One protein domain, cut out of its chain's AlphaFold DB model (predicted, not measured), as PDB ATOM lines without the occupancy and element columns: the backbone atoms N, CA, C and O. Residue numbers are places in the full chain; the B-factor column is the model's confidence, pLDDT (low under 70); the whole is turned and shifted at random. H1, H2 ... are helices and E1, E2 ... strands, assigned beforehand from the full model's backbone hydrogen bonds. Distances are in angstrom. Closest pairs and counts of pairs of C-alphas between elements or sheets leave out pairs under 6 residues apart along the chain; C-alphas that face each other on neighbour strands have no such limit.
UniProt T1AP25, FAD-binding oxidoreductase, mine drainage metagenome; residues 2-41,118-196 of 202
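What this domain is: This is residues 2 to 41 and 118 to 196 of the 202 residues of the protein "FAD-binding oxidoreductase" of mine drainage metagenome (UniProt T1AP25). The model has two unequal parts: the larger is a small sheet of three strands, E3, E5 and E4, with the helix H4 crossing one face, and the smaller is a short two-stranded pair, E1 and E2, with H1 and H2 close by. The long stretch of residues 135 to 150, with no named element, runs between the parts and pairs briefly with E4; H3 lies near the sheet end where E4 ends and E5 begins, and H5 packs on H3 and H4. The printed part has 119 residues, with five named helices and five named strands in the order H1 E1 H2 E2 E3 H3 E4 E5 H4 H5. The larger sheet has the order E3, E5, E4, both sheets are antiparallel, and the class is mixed, helices and strands. The whole is compact, with a radius of gyration of the C-alphas of 15.2 A and spans of 43 by 36 by 24 A.

Where its parts are: H1, residues 2 to 10, begins at C-alpha 2 (212.480, 253.680, 165.545) and is 12.1 A long. E1 is residues 17 to 19, H2 residues 21 to 27 and E2 residues 36 to 38. After the cut come E3, residues 119 to 124, 17.0 A long, and H3, residues 129 to 134. E4 is residues 151 to 154, and E5, residues 160 to 167, is 22.0 A long. H4, residues 173 to 187, is 21.0 A long and begins at C-alpha 173 (206.297, 278.290, 188.413). H5, residues 192 to 196, ends at C-alpha 196 (212.468, 287.442, 171.488).

How they stand to each other: In the larger sheet E5 is the inner strand. N 123 of E3 and O 162 of E5 are 2.8 A apart, and N 151 of E4 and O 163 of E5 are 2.8 A apart, each within hydrogen-bond range. E4 and E5 are a hairpin. E3, H3 and E4 form a split strand-helix-strand unit, two strands running the same way with E5 between them, and its crossover is right-handed. H4 is on the sheet at a height of 8.9 A, making two layers, a helix over one face of a sheet; it runs across the strands, at 67 degrees to E3 on the local plane. It lies over E3 and E4, and only just over E5, on which 3 of its C-alphas fall. H5 touches H4, and of H4 residues 181 to 185 alone touch H5; the closest C-alphas of the two are those of Cys 185 and Cys 194, 5.0 A apart. H5 also touches H3, the closest C-alphas being those of Arg 131 and Val 193, 6.5 A. E1 and E2 are antiparallel, with N 17 and O 38 2.8 A apart. The closest C-alphas of H1 and E2 are those of Leu 2 and Leu 37, 7.0 A. In H1 and H4 every O i to N i+4 pair is within hydrogen-bond range; H2 has 1 of 3, H3 0 of 2 and H5 0 of 1, with O i to N i+3 counts of 4 of 4, 3 of 3 and 0 of 2.

The domain as a whole: The C-alphas farthest apart are those of Gln 11 and Ser 196, 45.1 A. Residues 42 to 117 are not printed, and C-alphas 41 and 118 are 28.4 A apart across the cut. The link from H3 to E4 is long. The mean pLDDT of the printed part is 84.2; residues 169 to 170 and 186 to 196 are under 70.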
ATOM      1  N   LEU A   2     213.814 253.364 166.090       84.69
ATOM      2  CA  LEU A   2     212.480 253.680 165.545       84.69
ATOM      3  C   LEU A   2     211.846 252.502 164.786       84.69
ATOM      4  O   LEU A   2     210.701 252.171 165.060       84.69
ATOM      5  N   THR A   3     212.600 251.793 163.944       85.31
ATOM      6  CA  THR A   3     212.108 250.596 163.231       85.31
ATOM      7  C   THR A   3     211.560 249.540 164.187       85.31
ATOM      8  O   THR A   3     210.422 249.117 164.047       85.31
ATOM      9  N   GLN A   4     212.315 249.207 165.239       87.25
ATOM     10  CA  GLN A   4     211.865 248.263 166.264       87.25
ATOM     11  C   GLN A   4     210.571 248.733 166.944       87.25
ATOM     12  O   GLN A   4     209.659 247.936 167.135       87.25
ATOM     13  N   ARG A   5     210.467 250.028 167.282       87.44
ATOM     14  CA  ARG A   5     209.256 250.598 167.894       87.44
ATOM     15  C   ARG A   5     208.050 250.516 166.958       87.44
ATOM     16  O   ARG A   5     206.980 250.130 167.414       87.44
ATOM     17  N   ARG A   6     208.228 250.839 165.675       90.00
ATOM     18  CA  ARG A   6     207.195 250.690 164.641       90.00
ATOM     19  C   ARG A   6     206.727 249.242 164.559       90.00
ATOM     20  O   ARG A   6     205.535 248.994 164.653       90.00
ATOM     21  N   ASP A   7     207.656 248.300 164.439       91.56
ATOM     22  CA  ASP A   7     207.328 246.887 164.243       91.56
ATOM     23  C   ASP A   7     206.602 246.302 165.466       91.56
ATOM     24  O   ASP A   7     205.667 245.521 165.314       91.56
ATOM     25  N   THR A   8     206.966 246.723 166.683       90.44
ATOM     26  CA  THR A   8     206.221 246.365 167.902       90.44
ATOM     27  C   THR A   8     204.805 246.943 167.905       90.44
ATOM     28  O   THR A   8     203.862 246.240 168.251       90.44
ATOM     29  N   LEU A   9     204.629 248.209 167.523       88.88
ATOM     30  CA  LEU A   9     203.311 248.854 167.527       88.88
ATOM     31  C   LEU A   9     202.404 248.355 166.390       88.88
ATOM     32  O   LEU A   9     201.193 248.271 166.576       88.88
ATOM     33  N   ALA A  10     202.978 247.933 165.263       91.38
ATOM     34  CA  ALA A  10     202.242 247.313 164.163       91.38
ATOM     35  C   ALA A  10     201.557 246.002 164.586       91.38
ATOM     36  O   ALA A  10     200.464 245.698 164.116       91.38
ATOM     37  N   GLN A  11     202.136 245.257 165.537       93.56
ATOM     38  CA  GLN A  11     201.492 244.067 166.120       93.56
ATOM     39  C   GLN A  11     200.208 244.405 166.897       93.56
ATOM     40  O   GLN A  11     199.371 243.530 167.103       93.56
ATOM     41  N   LEU A  12     200.045 245.666 167.315       91.44
ATOM     42  CA  LEU A  12     198.846 246.191 167.972       91.44
ATOM     43  C   LEU A  12     197.894 246.893 166.986       91.44
ATOM     44  O   LEU A  12     196.926 247.512 167.421       91.44
ATOM     45  N   GLY A  13     198.166 246.818 165.677       91.69
ATOM     46  CA  GLY A  13     197.370 247.464 164.631       91.69
ATOM     47  C   GLY A  13     197.641 248.960 164.451       91.69
ATOM     48  O   GLY A  13     196.854 249.629 163.792       91.69
ATOM     49  N   ALA A  14     198.717 249.502 165.032       90.81
ATOM     50  CA  ALA A  14     199.089 250.900 164.825       90.81
ATOM     51  C   ALA A  14     199.803 251.096 163.475       90.81
ATOM     52  O   ALA A  14     200.682 250.311 163.110       90.81
ATOM     53  N   GLU A  15     199.483 252.177 162.764       92.12
ATOM     54  CA  GLU A  15     199.956 252.435 161.399       92.12
ATOM     55  C   GLU A  15     200.968 253.585 161.368       92.12
ATOM     56  O   GLU A  15     200.667 254.719 161.010       92.12
ATOM     57  N   TRP A  16     202.213 253.291 161.750       93.62
ATOM     58  CA  TRP A  16     203.239 254.325 161.916       93.62
ATOM     59  C   TRP A  16     204.102 254.451 160.659       93.62
ATOM     60  O   TRP A  16     204.835 253.530 160.290       93.62
ATOM     61  N   GLN A  17     204.059 255.622 160.033       94.12
ATOM     62  CA  GLN A  17     204.793 255.952 158.817       94.12
ATOM     63  C   GLN A  17     206.185 256.500 159.166       94.12
ATOM     64  O   GLN A  17     206.287 257.496 159.887       94.12
ATOM     65  N   PRO A  18     207.282 255.879 158.702       95.19
ATOM     66  CA  PRO A  18     208.613 256.436 158.900       95.19
ATOM     67  C   PRO A  18     208.785 257.722 158.087       95.19
ATOM     68  O   PRO A  18     208.407 257.781 156.921       95.19
ATOM     69  N   ILE A  19     209.393 258.732 158.708       95.31
ATOM     70  CA  ILE A  19     209.794 259.974 158.048       95.31
ATOM     71  C   ILE A  19     211.310 260.089 158.145       95.31
ATOM     72  O   ILE A  19     211.873 260.123 159.246       95.31
ATOM     73  N   GLU A  20     211.959 260.156 156.987       95.06
ATOM     74  CA  GLU A  20     213.403 260.348 156.880       95.06
ATOM     75  C   GLU A  20     213.820 261.754 157.349       95.06
ATOM     76  O   GLU A  20     213.019 262.692 157.284       95.06
ATOM     77  N   PRO A  21     215.071 261.939 157.817       93.38
ATOM     78  CA  PRO A  21     215.525 263.200 158.400       93.38
ATOM     79  C   PRO A  21     215.250 264.435 157.541       93.38
ATOM     80  O   PRO A  21     214.835 265.454 158.083       93.38
ATOM     81  N   ASP A  22     215.471 264.361 156.228       93.69
ATOM     82  CA  ASP A  22     215.333 265.525 155.348       93.69
ATOM     83  C   ASP A  22     213.868 265.888 155.097       93.69
ATOM     84  O   ASP A  22     213.515 267.059 155.205       93.69
ATOM     85  N   ALA A  23     212.994 264.895 154.909       94.75
ATOM     86  CA  ALA A  23     211.550 265.119 154.826       94.75
ATOM     87  C   ALA A  23     210.987 265.679 156.145       94.75
ATOM     88  O   ALA A  23     210.144 266.571 156.152       94.75
ATOM     89  N   LEU A  24     211.502 265.217 157.290       94.88
ATOM     90  CA  LEU A  24     211.086 265.726 158.597       94.88
ATOM     91  C   LEU A  24     211.409 267.216 158.775       94.88
ATOM     92  O   LEU A  24     210.670 267.920 159.465       94.88
ATOM     93  N   ARG A  25     212.490 267.711 158.156       92.50
ATOM     94  CA  ARG A  25     212.865 269.134 158.224       92.50
ATOM     95  C   ARG A  25     211.872 270.048 157.520       92.50
ATOM     96  O   ARG A  25     211.867 271.230 157.836       92.50
ATOM     97  N   GLU A  26     211.039 269.526 156.622       93.31
ATOM     98  CA  GLU A  26     209.948 270.286 155.999       93.31
ATOM     99  C   GLU A  26     208.769 270.486 156.963       93.31
ATOM    100  O   GLU A  26     207.989 271.421 156.806       93.31
ATOM    101  N   TRP A  27     208.640 269.609 157.967       94.25
ATOM    102  CA  TRP A  27     207.547 269.608 158.946       94.25
ATOM    103  C   TRP A  27     207.944 270.318 160.239       94.25
ATOM    104  O   TRP A  27     207.150 271.035 160.851       94.25
ATOM    105  N   ILE A  28     209.184 270.084 160.674       93.19
ATOM    106  CA  ILE A  28     209.767 270.589 161.912       93.19
ATOM    107  C   ILE A  28     211.098 271.237 161.559       93.19
ATOM    108  O   ILE A  28     212.072 270.549 161.247       93.19
ATOM    109  N   HIS A  29     211.180 272.560 161.673       91.25
ATOM    110  CA  HIS A  29     212.350 273.338 161.267       91.25
ATOM    111  C   HIS A  29     213.472 273.266 162.322       91.25
ATOM    112  O   HIS A  29     213.877 274.258 162.933       91.25
ATOM    113  N   SER A  30     213.979 272.057 162.567       87.06
ATOM    114  CA  SER A  30     215.025 271.766 163.543       87.06
ATOM    115  C   SER A  30     216.025 270.747 163.011       87.06
ATOM    116  O   SER A  30     215.675 269.760 162.365       87.06
ATOM    117  N   THR A  31     217.300 270.937 163.349       87.12
ATOM    118  CA  THR A  31     218.365 269.987 163.005       87.12
ATOM    119  C   THR A  31     218.533 268.850 164.011       87.12
ATOM    120  O   THR A  31     219.388 267.991 163.827       87.12
ATOM    121  N   ARG A  32     217.728 268.825 165.077       87.50
ATOM    122  CA  ARG A  32     217.901 267.895 166.205       87.50
ATOM    123  C   ARG A  32     217.336 266.504 165.998       87.50
ATOM    124  O   ARG A  32     217.738 265.580 166.705       87.50
ATOM    125  N   TYR A  33     216.369 266.380 165.104       89.88
ATOM    126  CA  TYR A  33     215.700 265.122 164.842       89.88
ATOM    127  C   TYR A  33     216.414 264.383 163.712       89.88
ATOM    128  O   TYR A  33     216.789 264.977 162.703       89.88
ATOM    129  N   HIS A  34     216.600 263.079 163.905       91.88
ATOM    130  CA  HIS A  34     217.285 262.181 162.970       91.88
ATOM    131  C   HIS A  34     216.283 261.265 162.248       91.88
ATOM    132  O   HIS A  34     216.611 260.131 161.917       91.88
ATOM    133  N   GLY A  35     215.049 261.737 162.074       93.69
ATOM    134  CA  GLY A  35     213.910 260.963 161.583       93.69
ATOM    135  C   GLY A  35     212.789 260.864 162.618       93.69
ATOM    136  O   GLY A  35     212.969 261.207 163.792       93.69
ATOM    137  N   ALA A  36     211.618 260.420 162.168       95.06
ATOM    138  CA  ALA A  36     210.416 260.303 162.988       95.06
ATOM    139  C   ALA A  36     209.562 259.095 162.583       95.06
ATOM    140  O   ALA A  36     209.785 258.457 161.556       95.06
ATOM    141  N   LEU A  37     208.575 258.790 163.422       95.19
ATOM    142  CA  LEU A  37     207.449 257.938 163.075       95.19
ATOM    143  C   LEU A  37     206.184 258.780 163.221       95.19
ATOM    144  O   LEU A  37     205.968 259.371 164.278       95.19
ATOM    145  N   PHE A  38     205.385 258.842 162.168       95.12
ATOM    146  CA  PHE A  38     204.148 259.601 162.118       95.12
ATOM    147  C   PHE A  38     202.946 258.665 162.192       95.12
ATOM    148  O   PHE A  38     202.878 257.689 161.452       95.12
ATOM    149  N   GLU A  39     202.012 258.963 163.090       94.06
ATOM    150  CA  GLU A  39     200.750 258.235 163.226       94.06
ATOM    151  C   GLU A  39     199.616 259.095 162.640       94.06
ATOM    152  O   GLU A  39     199.214 260.071 163.282       94.06
ATOM    153  N   PRO A  40     199.112 258.775 161.434       92.75
ATOM    154  CA  PRO A  40     198.104 259.577 160.744       92.75
ATOM    155  C   PRO A  40     196.725 259.534 161.417       92.75
ATOM    156  O   PRO A  40     195.936 260.454 161.221       92.75
ATOM    157  N   ASN A  41     196.433 258.508 162.222       91.94
ATOM    158  CA  ASN A  41     195.152 258.356 162.915       91.94
ATOM    159  C   ASN A  41     195.160 258.967 164.326       91.94
ATOM    160  O   ASN A  41     194.167 258.876 165.054       91.94
ATOM    161  N   ILE A 118     204.035 261.983 190.138       83.75
ATOM    162  CA  ILE A 118     204.961 262.592 189.184       83.75
ATOM    163  C   ILE A 118     204.338 263.880 188.663       83.75
ATOM    164  O   ILE A 118     203.304 263.858 188.000       83.75
ATOM    165  N   ALA A 119     204.989 265.005 188.945       83.19
ATOM    166  CA  ALA A 119     204.623 266.284 188.369       83.19
ATOM    167  C   ALA A 119     205.183 266.388 186.945       83.19
ATOM    168  O   ALA A 119     206.391 266.242 186.720       83.19
ATOM    169  N   THR A 120     204.297 266.676 185.997       84.56
ATOM    170  CA  THR A 120     204.630 267.058 184.622       84.56
ATOM    171  C   THR A 120     204.139 268.467 184.372       84.56
ATOM    172  O   THR A 120     203.056 268.830 184.833       84.56
ATOM    173  N   TYR A 121     204.900 269.241 183.610       85.62
ATOM    174  CA  TYR A 121     204.572 270.637 183.366       85.62
ATOM    175  C   TYR A 121     204.288 270.883 181.895       85.62
ATOM    176  O   TYR A 121     204.917 270.289 181.017       85.62
ATOM    177  N   VAL A 122     203.347 271.789 181.662       89.62
ATOM    178  CA  VAL A 122     202.991 272.297 180.344       89.62
ATOM    179  C   VAL A 122     203.015 273.816 180.403       89.62
ATOM    180  O   VAL A 122     202.562 274.419 181.374       89.62
ATOM    181  N   MET A 123     203.540 274.430 179.352       89.75
ATOM    182  CA  MET A 123     203.473 275.860 179.097       89.75
ATOM    183  C   MET A 123     202.898 276.108 177.707       89.75
ATOM    184  O   MET A 123     202.955 275.252 176.825       89.75
ATOM    185  N   THR A 124     202.386 277.311 177.498       92.06
ATOM    186  CA  THR A 124     201.988 277.799 176.179       92.06
ATOM    187  C   THR A 124     202.677 279.125 175.917       92.06
ATOM    188  O   THR A 124     202.797 279.939 176.834       92.06
ATOM    189  N   THR A 125     203.107 279.361 174.683       91.62
ATOM    190  CA  THR A 125     203.550 280.697 174.263       91.62
ATOM    191  C   THR A 125     202.365 281.662 174.185       91.62
ATOM    192  O   THR A 125     201.204 281.253 174.246       91.62
ATOM    193  N   GLU A 126     202.645 282.949 173.995       91.62
ATOM    194  CA  GLU A 126     201.669 283.856 173.384       91.62
ATOM    195  C   GLU A 126     201.348 283.426 171.936       91.62
ATOM    196  O   GLU A 126     202.100 282.625 171.360       91.62
ATOM    197  N   PRO A 127     200.239 283.907 171.342       95.00
ATOM    198  CA  PRO A 127     199.941 283.678 169.932       95.00
ATOM    199  C   PRO A 127     201.105 284.142 169.051       95.00
ATOM    200  O   PRO A 127     201.468 285.317 169.054       95.00
ATOM    201  N   LEU A 128     201.713 283.219 168.307       92.50
ATOM    202  CA  LEU A 128     202.893 283.515 167.493       92.50
ATOM    203  C   LEU A 128     202.519 284.083 166.115       92.50
ATOM    204  O   LEU A 128     203.371 284.651 165.429       92.50
ATOM    205  N   GLY A 129     201.262 283.937 165.693       94.06
ATOM    206  CA  GLY A 129     200.833 284.261 164.338       94.06
ATOM    207  C   GLY A 129     201.626 283.454 163.307       94.06
ATOM    208  O   GLY A 129     201.931 282.278 163.510       94.06
ATOM    209  N   THR A 130     202.028 284.106 162.218       93.06
ATOM    210  CA  THR A 130     202.813 283.476 161.143       93.06
ATOM    211  C   THR A 130     204.198 283.006 161.589       93.06
ATOM    212  O   THR A 130     204.772 282.127 160.955       93.06
ATOM    213  N   ARG A 131     204.717 283.519 162.712       91.06
ATOM    214  CA  ARG A 131     206.012 283.108 163.281       91.06
ATOM    215  C   ARG A 131     206.011 281.644 163.725       91.06
ATOM    216  O   ARG A 131     207.072 281.046 163.854       91.06
ATOM    217  N   LEU A 132     204.840 281.046 163.957       91.12
ATOM    218  CA  LEU A 132     204.731 279.613 164.234       91.12
ATOM    219  C   LEU A 132     205.365 278.772 163.108       91.12
ATOM    220  O   LEU A 132     206.073 277.805 163.397       91.12
ATOM    221  N   TYR A 133     205.193 279.200 161.853       90.38
ATOM    222  CA  TYR A 133     205.715 278.516 160.667       90.38
ATOM    223  C   TYR A 133     207.238 278.607 160.523       90.38
ATOM    224  O   TYR A 133     207.826 277.805 159.805       90.38
ATOM    225  N   ASP A 134     207.907 279.505 161.255       88.56
ATOM    226  CA  ASP A 134     209.372 279.493 161.349       88.56
ATOM    227  C   ASP A 134     209.875 278.282 162.156       88.56
ATOM    228  O   ASP A 134     211.033 277.885 162.022       88.56
ATOM    229  N   CYS A 135     209.019 277.695 163.001       86.62
ATOM    230  CA  CYS A 135     209.354 276.595 163.903       86.62
ATOM    231  C   CYS A 135     208.796 275.240 163.415       86.62
ATOM    232  O   CYS A 135     209.504 274.231 163.477       86.62
ATOM    233  N   LEU A 136     207.535 275.191 162.975       91.12
ATOM    234  CA  LEU A 136     206.874 273.982 162.478       91.12
ATOM    235  C   LEU A 136     205.738 274.328 161.512       91.12
ATOM    236  O   LEU A 136     205.010 275.296 161.719       91.12
ATOM    237  N   THR A 137     205.564 273.505 160.488       92.69
ATOM    238  CA  THR A 137     204.465 273.599 159.512       92.69
ATOM    239  C   THR A 137     203.412 272.513 159.734       92.69
ATOM    240  O   THR A 137     202.265 272.679 159.330       92.69
ATOM    241  N   SER A 138     203.784 271.418 160.403       91.88
ATOM    242  CA  SER A 138     202.874 270.323 160.739       91.88
ATOM    243  C   SER A 138     201.957 270.676 161.912       91.88
ATOM    244  O   SER A 138     202.387 271.277 162.893       91.88
ATOM    245  N   GLU A 139     200.706 270.220 161.853       92.44
ATOM    246  CA  GLU A 139     199.753 270.295 162.970       92.44
ATOM    247  C   GLU A 139     199.880 269.115 163.952       92.44
ATOM    248  O   GLU A 139     199.210 269.073 164.989       92.44
ATOM    249  N   ALA A 140     200.737 268.136 163.648       94.31
ATOM    250  CA  ALA A 140     200.930 266.960 164.482       94.31
ATOM    251  C   ALA A 140     201.534 267.316 165.851       94.31
ATOM    252  O   ALA A 140     202.321 268.257 165.997       94.31
ATOM    253  N   ALA A 141     201.204 266.519 166.873       94.94
ATOM    254  CA  ALA A 141     201.977 266.544 168.110       94.94
ATOM    255  C   ALA A 141     203.338 265.904 167.855       94.94
ATOM    256  O   ALA A 141     203.437 264.824 167.275       94.94
ATOM    257  N   VAL A 142     204.374 266.555 168.357       93.75
ATOM    258  CA  VAL A 142     205.737 266.051 168.339       93.75
ATOM    259  C   VAL A 142     206.104 265.647 169.752       93.75
ATOM    260  O   VAL A 142     205.876 266.400 170.693       93.75
ATOM    261  N   TYR A 143     206.712 264.480 169.909       92.25
ATOM    262  CA  TYR A 143     207.407 264.106 171.131       92.25
ATOM    263  C   TYR A 143     208.677 263.340 170.765       92.25
ATOM    264  O   TYR A 143     208.741 262.675 169.730       92.25
ATOM    265  N   ASP A 144     209.714 263.462 171.585       88.44
ATOM    266  CA  ASP A 144     210.993 262.812 171.306       88.44
ATOM    267  C   ASP A 144     211.140 261.432 171.978       88.44
ATOM    268  O   ASP A 144     210.300 260.980 172.753       88.44
ATOM    269  N   SER A 145     212.221 260.724 171.650       86.12
ATOM    270  CA  SER A 145     212.475 259.362 172.134       86.12
ATOM    271  C   SER A 145     213.264 259.285 173.449       86.12
ATOM    272  O   SER A 145     213.677 258.188 173.833       86.12
ATOM    273  N   ARG A 146     213.544 260.409 174.121       82.12
ATOM    274  CA  ARG A 146     214.323 260.440 175.369       82.12
ATOM    275  C   ARG A 146     213.457 260.020 176.557       82.12
ATOM    276  O   ARG A 146     212.239 260.177 176.572       82.12
ATOM    277  N   PHE A 147     214.106 259.517 177.603       70.12
ATOM    278  CA  PHE A 147     213.449 259.346 178.896       70.12
ATOM    279  C   PHE A 147     213.119 260.729 179.481       70.12
ATOM    280  O   PHE A 147     213.984 261.606 179.481       70.12
ATOM    281  N   ALA A 148     211.884 260.923 179.958       73.06
ATOM    282  CA  ALA A 148     211.334 262.244 180.291       73.06
ATOM    283  C   ALA A 148     211.363 263.226 179.097       73.06
ATOM    284  O   ALA A 148     211.886 264.338 179.208       73.06
ATOM    285  N   PHE A 149     210.828 262.765 177.962       79.44
ATOM    286  CA  PHE A 149     210.783 263.477 176.685       79.44
ATOM    287  C   PHE A 149     210.137 264.863 176.782       79.44
ATOM    288  O   PHE A 149     209.280 265.125 177.629       79.44
ATOM    289  N   ASP A 150     210.552 265.742 175.873       86.25
ATOM    290  CA  ASP A 150     209.803 266.951 175.565       86.25
ATOM    291  C   ASP A 150     208.733 266.600 174.516       86.25
ATOM    292  O   ASP A 150     208.949 265.758 173.635       86.25
ATOM    293  N   TYR A 151     207.576 267.244 174.612       91.75
ATOM    294  CA  TYR A 151     206.504 267.164 173.633       91.75
ATOM    295  C   TYR A 151     205.920 268.544 173.363       91.75
ATOM    296  O   TYR A 151     205.859 269.396 174.245       91.75
ATOM    297  N   TYR A 152     205.483 268.789 172.139       93.38
ATOM    298  CA  TYR A 152     204.891 270.060 171.764       93.38
ATOM    299  C   TYR A 152     203.929 269.897 170.600       93.38
ATOM    300  O   TYR A 152     203.998 268.932 169.841       93.38
ATOM    301  N   ARG A 153     203.014 270.850 170.468       94.56
ATOM    302  CA  ARG A 153     202.095 270.927 169.332       94.56
ATOM    303  C   ARG A 153     201.645 272.366 169.109       94.56
ATOM    304  O   ARG A 153     201.571 273.123 170.088       94.56
ATOM    305  N   PRO A 154     201.304 272.747 167.874       94.56
ATOM    306  CA  PRO A 154     200.638 274.015 167.646       94.56
ATOM    307  C   PRO A 154     199.200 273.946 168.180       94.56
ATOM    308  O   PRO A 154     198.573 272.885 168.212       94.56
ATOM    309  N   LEU A 155     198.684 275.080 168.640       94.12
ATOM    310  CA  LEU A 155     197.276 275.275 168.969       94.12
ATOM    311  C   LEU A 155     196.592 276.060 167.847       94.12
ATOM    312  O   LEU A 155     197.241 276.798 167.106       94.12
ATOM    313  N   ALA A 156     195.266 275.934 167.758       92.31
ATOM    314  CA  ALA A 156     194.461 276.584 166.720       92.31
ATOM    315  C   ALA A 156     194.583 278.121 166.720       92.31
ATOM    316  O   ALA A 156     194.388 278.758 165.691       92.31
ATOM    317  N   ASP A 157     194.941 278.725 167.857       94.12
ATOM    318  CA  ASP A 157     195.151 280.166 168.006       94.12
ATOM    319  C   ASP A 157     196.617 280.591 167.816       94.12
ATOM    320  O   ASP A 157     197.024 281.661 168.268       94.12
ATOM    321  N   THR A 158     197.426 279.769 167.139       94.00
ATOM    322  CA  THR A 158     198.850 279.997 166.824       94.00
ATOM    323  C   THR A 158     199.805 280.004 168.020       94.00
ATOM    324  O   THR A 158     200.971 280.382 167.885       94.00
ATOM    325  N   ARG A 159     199.361 279.571 169.204       94.44
ATOM    326  CA  ARG A 159     200.271 279.299 170.324       94.44
ATOM    327  C   ARG A 159     201.000 277.979 170.117       94.44
ATOM    328  O   ARG A 159     200.460 277.039 169.540       94.44
ATOM    329  N   LEU A 160     202.198 277.874 170.674       93.25
ATOM    330  CA  LEU A 160     202.907 276.610 170.814       93.25
ATOM    331  C   LEU A 160     202.704 276.081 172.236       93.25
ATOM    332  O   LEU A 160     203.121 276.722 173.204       93.25
ATOM    333  N   LEU A 161     202.068 274.916 172.363       93.44
ATOM    334  CA  LEU A 161     202.040 274.162 173.613       93.44
ATOM    335  C   LEU A 161     203.344 273.389 173.731       93.44
ATOM    336  O   LEU A 161     203.712 272.673 172.805       93.44
ATOM    337  N   TRP A 162     204.009 273.501 174.875       91.69
ATOM    338  CA  TRP A 162     205.227 272.768 175.188       91.69
ATOM    339  C   TRP A 162     205.083 272.083 176.539       91.69
ATOM    340  O   TRP A 162     204.892 272.739 177.560       91.69
ATOM    341  N   GLY A 163     205.202 270.767 176.551       88.88
ATOM    342  CA  GLY A 163     205.312 269.969 177.753       88.88
ATOM    343  C   GLY A 163     206.659 269.276 177.819       88.88
ATOM    344  O   GLY A 163     207.292 268.963 176.814       88.88
ATOM    345  N   GLY A 164     207.134 269.051 179.029       81.62
ATOM    346  CA  GLY A 164     208.410 268.390 179.209       81.62
ATOM    347  C   GLY A 164     208.828 268.372 180.657       81.62
ATOM    348  O   GLY A 164     208.300 269.111 181.491       81.62
ATOM    349  N   ARG A 165     209.833 267.536 180.926       74.38
ATOM    350  CA  ARG A 165     210.370 267.251 182.259       74.38
ATOM    351  C   ARG A 165     209.369 266.547 183.176       74.38
ATOM    352  O   ARG A 165     208.173 266.815 183.206       74.38
ATOM    353  N   ILE A 166     209.927 265.665 183.991       75.62
ATOM    354  CA  ILE A 166     209.235 265.023 185.098       75.62
ATOM    355  C   ILE A 166     209.931 265.441 186.385       75.62
ATOM    356  O   ILE A 166     211.160 265.579 186.423       75.62
ATOM    357  N   ALA A 167     209.164 265.667 187.440       73.00
ATOM    358  CA  ALA A 167     209.711 265.916 188.758       73.00
ATOM    359  C   ALA A 167     208.910 265.140 189.804       73.00
ATOM    360  O   ALA A 167     207.687 265.141 189.790       73.00
ATOM    361  N   VAL A 168     209.618 264.489 190.725       70.50
ATOM    362  CA  VAL A 168     208.999 263.829 191.891       70.50
ATOM    363  C   VAL A 168     208.575 264.865 192.941       70.50
ATOM    364  O   VAL A 168     207.720 264.605 193.776       70.50
ATOM    365  N   ARG A 169     209.174 266.061 192.903       68.62
ATOM    366  CA  ARG A 169     208.794 267.203 193.738       68.62
ATOM    367  C   ARG A 169     208.257 268.324 192.866       68.62
ATOM    368  O   ARG A 169     208.783 268.567 191.775       68.62
ATOM    369  N   GLU A 170     207.240 269.008 193.372       66.56
ATOM    370  CA  GLU A 170     206.725 270.223 192.756       66.56
ATOM    371  C   GLU A 170     207.841 271.264 192.624       66.56
ATOM    372  O   GLU A 170     208.690 271.423 193.505       66.56
ATOM    373  N   ARG A 171     207.870 271.934 191.476       72.25
ATOM    374  CA  ARG A 171     208.784 273.029 191.170       72.25
ATOM    375  C   ARG A 171     208.009 274.332 191.200       72.25
ATOM    376  O   ARG A 171     206.827 274.358 190.864       72.25
ATOM    377  N   SER A 172     208.699 275.413 191.548       80.25
ATOM    378  CA  SER A 172     208.116 276.747 191.450       80.25
ATOM    379  C   SER A 172     207.715 277.050 189.995       80.25
ATOM    380  O   SER A 172     208.382 276.578 189.063       80.25
ATOM    381  N   PRO A 173     206.664 277.856 189.761       79.44
ATOM    382  CA  PRO A 173     206.297 278.290 188.413       79.44
ATOM    383  C   PRO A 173     207.461 278.942 187.644       79.44
ATOM    384  O   PRO A 173     207.604 278.730 186.439       79.44
ATOM    385  N   GLU A 174     208.334 279.677 188.336       81.56
ATOM    386  CA  GLU A 174     209.528 280.305 187.758       81.56
ATOM    387  C   GLU A 174     210.556 279.273 187.276       81.56
ATOM    388  O   GLU A 174     211.073 279.380 186.162       81.56
ATOM    389  N   ASP A 175     210.823 278.233 188.072       78.75
ATOM    390  CA  ASP A 175     211.728 277.150 187.681       78.75
ATOM    391  C   ASP A 175     211.173 276.351 186.501       78.75
ATOM    392  O   ASP A 175     211.924 275.950 185.606       78.75
ATOM    393  N   VAL A 176     209.855 276.129 186.481       78.88
ATOM    394  CA  VAL A 176     209.159 275.472 185.370       78.88
ATOM    395  C   VAL A 176     209.301 276.294 184.095       78.88
ATOM    396  O   VAL A 176     209.743 275.746 183.080       78.88
ATOM    397  N   ARG A 177     209.006 277.602 184.156       78.81
ATOM    398  CA  ARG A 177     209.180 278.532 183.032       78.81
ATOM    399  C   ARG A 177     210.621 278.481 182.533       78.81
ATOM    400  O   ARG A 177     210.840 278.166 181.370       78.81
ATOM    401  N   ARG A 178     211.608 278.695 183.411       78.81
ATOM    402  CA  ARG A 178     213.035 278.695 183.043       78.81
ATOM    403  C   ARG A 178     213.440 277.405 182.328       78.81
ATOM    404  O   ARG A 178     214.104 277.453 181.293       78.81
ATOM    405  N   CYS A 179     213.049 276.247 182.863       74.06
ATOM    406  CA  CYS A 179     213.415 274.955 182.286       74.06
ATOM    407  C   CYS A 179     212.735 274.676 180.939       74.06
ATOM    408  O   CYS A 179     213.415 274.209 180.023       74.06
ATOM    409  N   CYS A 180     211.434 274.942 180.813       75.25
ATOM    410  CA  CYS A 180     210.681 274.661 179.587       75.25
ATOM    411  C   CYS A 180     211.014 275.668 178.474       75.25
ATOM    412  O   CYS A 180     211.197 275.279 177.323       75.25
ATOM    413  N   THR A 181     211.224 276.942 178.819       76.88
ATOM    414  CA  THR A 181     211.760 277.957 177.900       76.88
ATOM    415  C   THR A 181     213.113 277.524 177.346       76.88
ATOM    416  O   THR A 181     213.324 277.575 176.136       76.88
ATOM    417  N   ALA A 182     214.020 277.034 178.198       74.88
ATOM    418  CA  ALA A 182     215.334 276.589 177.749       74.88
ATOM    419  C   ALA A 182     215.253 275.426 176.747       74.88
ATOM    420  O   ALA A 182     215.976 275.445 175.753       74.88
ATOM    421  N   THR A 183     214.389 274.423 176.958       74.44
ATOM    422  CA  THR A 183     214.250 273.292 176.019       74.44
ATOM    423  C   THR A 183     213.538 273.683 174.728       74.44
ATOM    424  O   THR A 183     214.001 273.285 173.655       74.44
ATOM    425  N   CYS A 184     212.513 274.533 174.816       75.56
ATOM    426  CA  CYS A 184     211.821 275.116 173.669       75.56
ATOM    427  C   CYS A 184     212.786 275.921 172.776       75.56
ATOM    428  O   CYS A 184     212.978 275.575 171.609       75.56
ATOM    429  N   CYS A 185     213.511 276.901 173.342       71.62
ATOM    430  CA  CYS A 185     214.544 277.683 172.639       71.62
ATOM    431  C   CYS A 185     215.644 276.805 172.048       71.62
ATOM    432  O   CYS A 185     216.195 277.063 170.981       71.62
ATOM    433  N   ALA A 186     216.013 275.758 172.779       66.00
ATOM    434  CA  ALA A 186     217.015 274.835 172.318       66.00
ATOM    435  C   ALA A 186     216.488 274.127 171.050       66.00
ATOM    436  O   ALA A 186     217.225 274.064 170.065       66.00
ATOM    437  N   CYS A 187     215.262 273.588 171.057       60.84
ATOM    438  CA  CYS A 187     214.700 272.872 169.904       60.84
ATOM    439  C   CYS A 187     214.721 273.726 168.633       60.84
ATOM    440  O   CYS A 187     214.931 273.236 167.525       60.84
ATOM    441  N   SER A 188     214.639 275.026 168.854       56.97
ATOM    442  CA  SER A 188     214.452 276.054 167.872       56.97
ATOM    443  C   SER A 188     215.718 276.895 167.642       56.97
ATOM    444  O   SER A 188     215.613 278.071 167.334       56.97
ATOM    445  N   ARG A 189     216.940 276.332 167.734       49.53
ATOM    446  CA  ARG A 189     218.207 277.087 167.511       49.53
ATOM    447  C   ARG A 189     218.293 277.863 166.174       49.53
ATOM    448  O   ARG A 189     219.163 278.720 166.070       49.53
ATOM    449  N   ASN A 190     217.384 277.631 165.219       45.41
ATOM    450  CA  ASN A 190     217.161 278.484 164.038       45.41
ATOM    451  C   ASN A 190     215.857 279.321 164.063       45.41
ATOM    452  O   ASN A 190     215.722 280.253 163.275       45.41
ATOM    453  N   CYS A 191     214.906 279.048 164.959       48.31
ATOM    454  CA  CYS A 191     213.676 279.818 165.124       48.31
ATOM    455  C   CYS A 191     213.947 281.048 166.009       48.31
ATOM    456  O   CYS A 191     213.992 280.979 167.241       48.31
ATOM    457  N   ARG A 192     214.064 282.222 165.378       43.41
ATOM    458  CA  ARG A 192     214.208 283.538 166.047       43.41
ATOM    459  C   ARG A 192     213.067 283.864 167.025       43.41
ATOM    460  O   ARG A 192     213.142 284.828 167.779       43.41
ATOM    461  N   VAL A 193     212.018 283.051 167.022       49.66
ATOM    462  CA  VAL A 193     210.772 283.223 167.760       49.66
ATOM    463  C   VAL A 193     210.919 282.927 169.246       49.66
ATOM    464  O   VAL A 193     210.346 283.631 170.065       49.66
ATOM    465  N   CYS A 194     211.729 281.948 169.642       45.31
ATOM    466  CA  CYS A 194     211.826 281.600 171.061       45.31
ATOM    467  C   CYS A 194     212.690 282.596 171.861       45.31
ATOM    468  O   CYS A 194     212.452 282.797 173.048       45.31
ATOM    469  N   ALA A 195     213.647 283.270 171.210       41.34
ATOM    470  CA  ALA A 195     214.565 284.201 171.867       41.34
ATOM    471  C   ALA A 195     213.950 285.583 172.171       41.34
ATOM    472  O   ALA A 195     214.304 286.184 173.179       41.34
ATOM    473  N   SER A 196     213.037 286.089 171.332       42.34
ATOM    474  CA  SER A 196     212.468 287.442 171.488       42.34
ATOM    475  C   SER A 196     211.136 287.494 172.242       42.34
ATOM    476  O   SER A 196     210.776 288.537 172.772       42.34
TER     477      SER A 196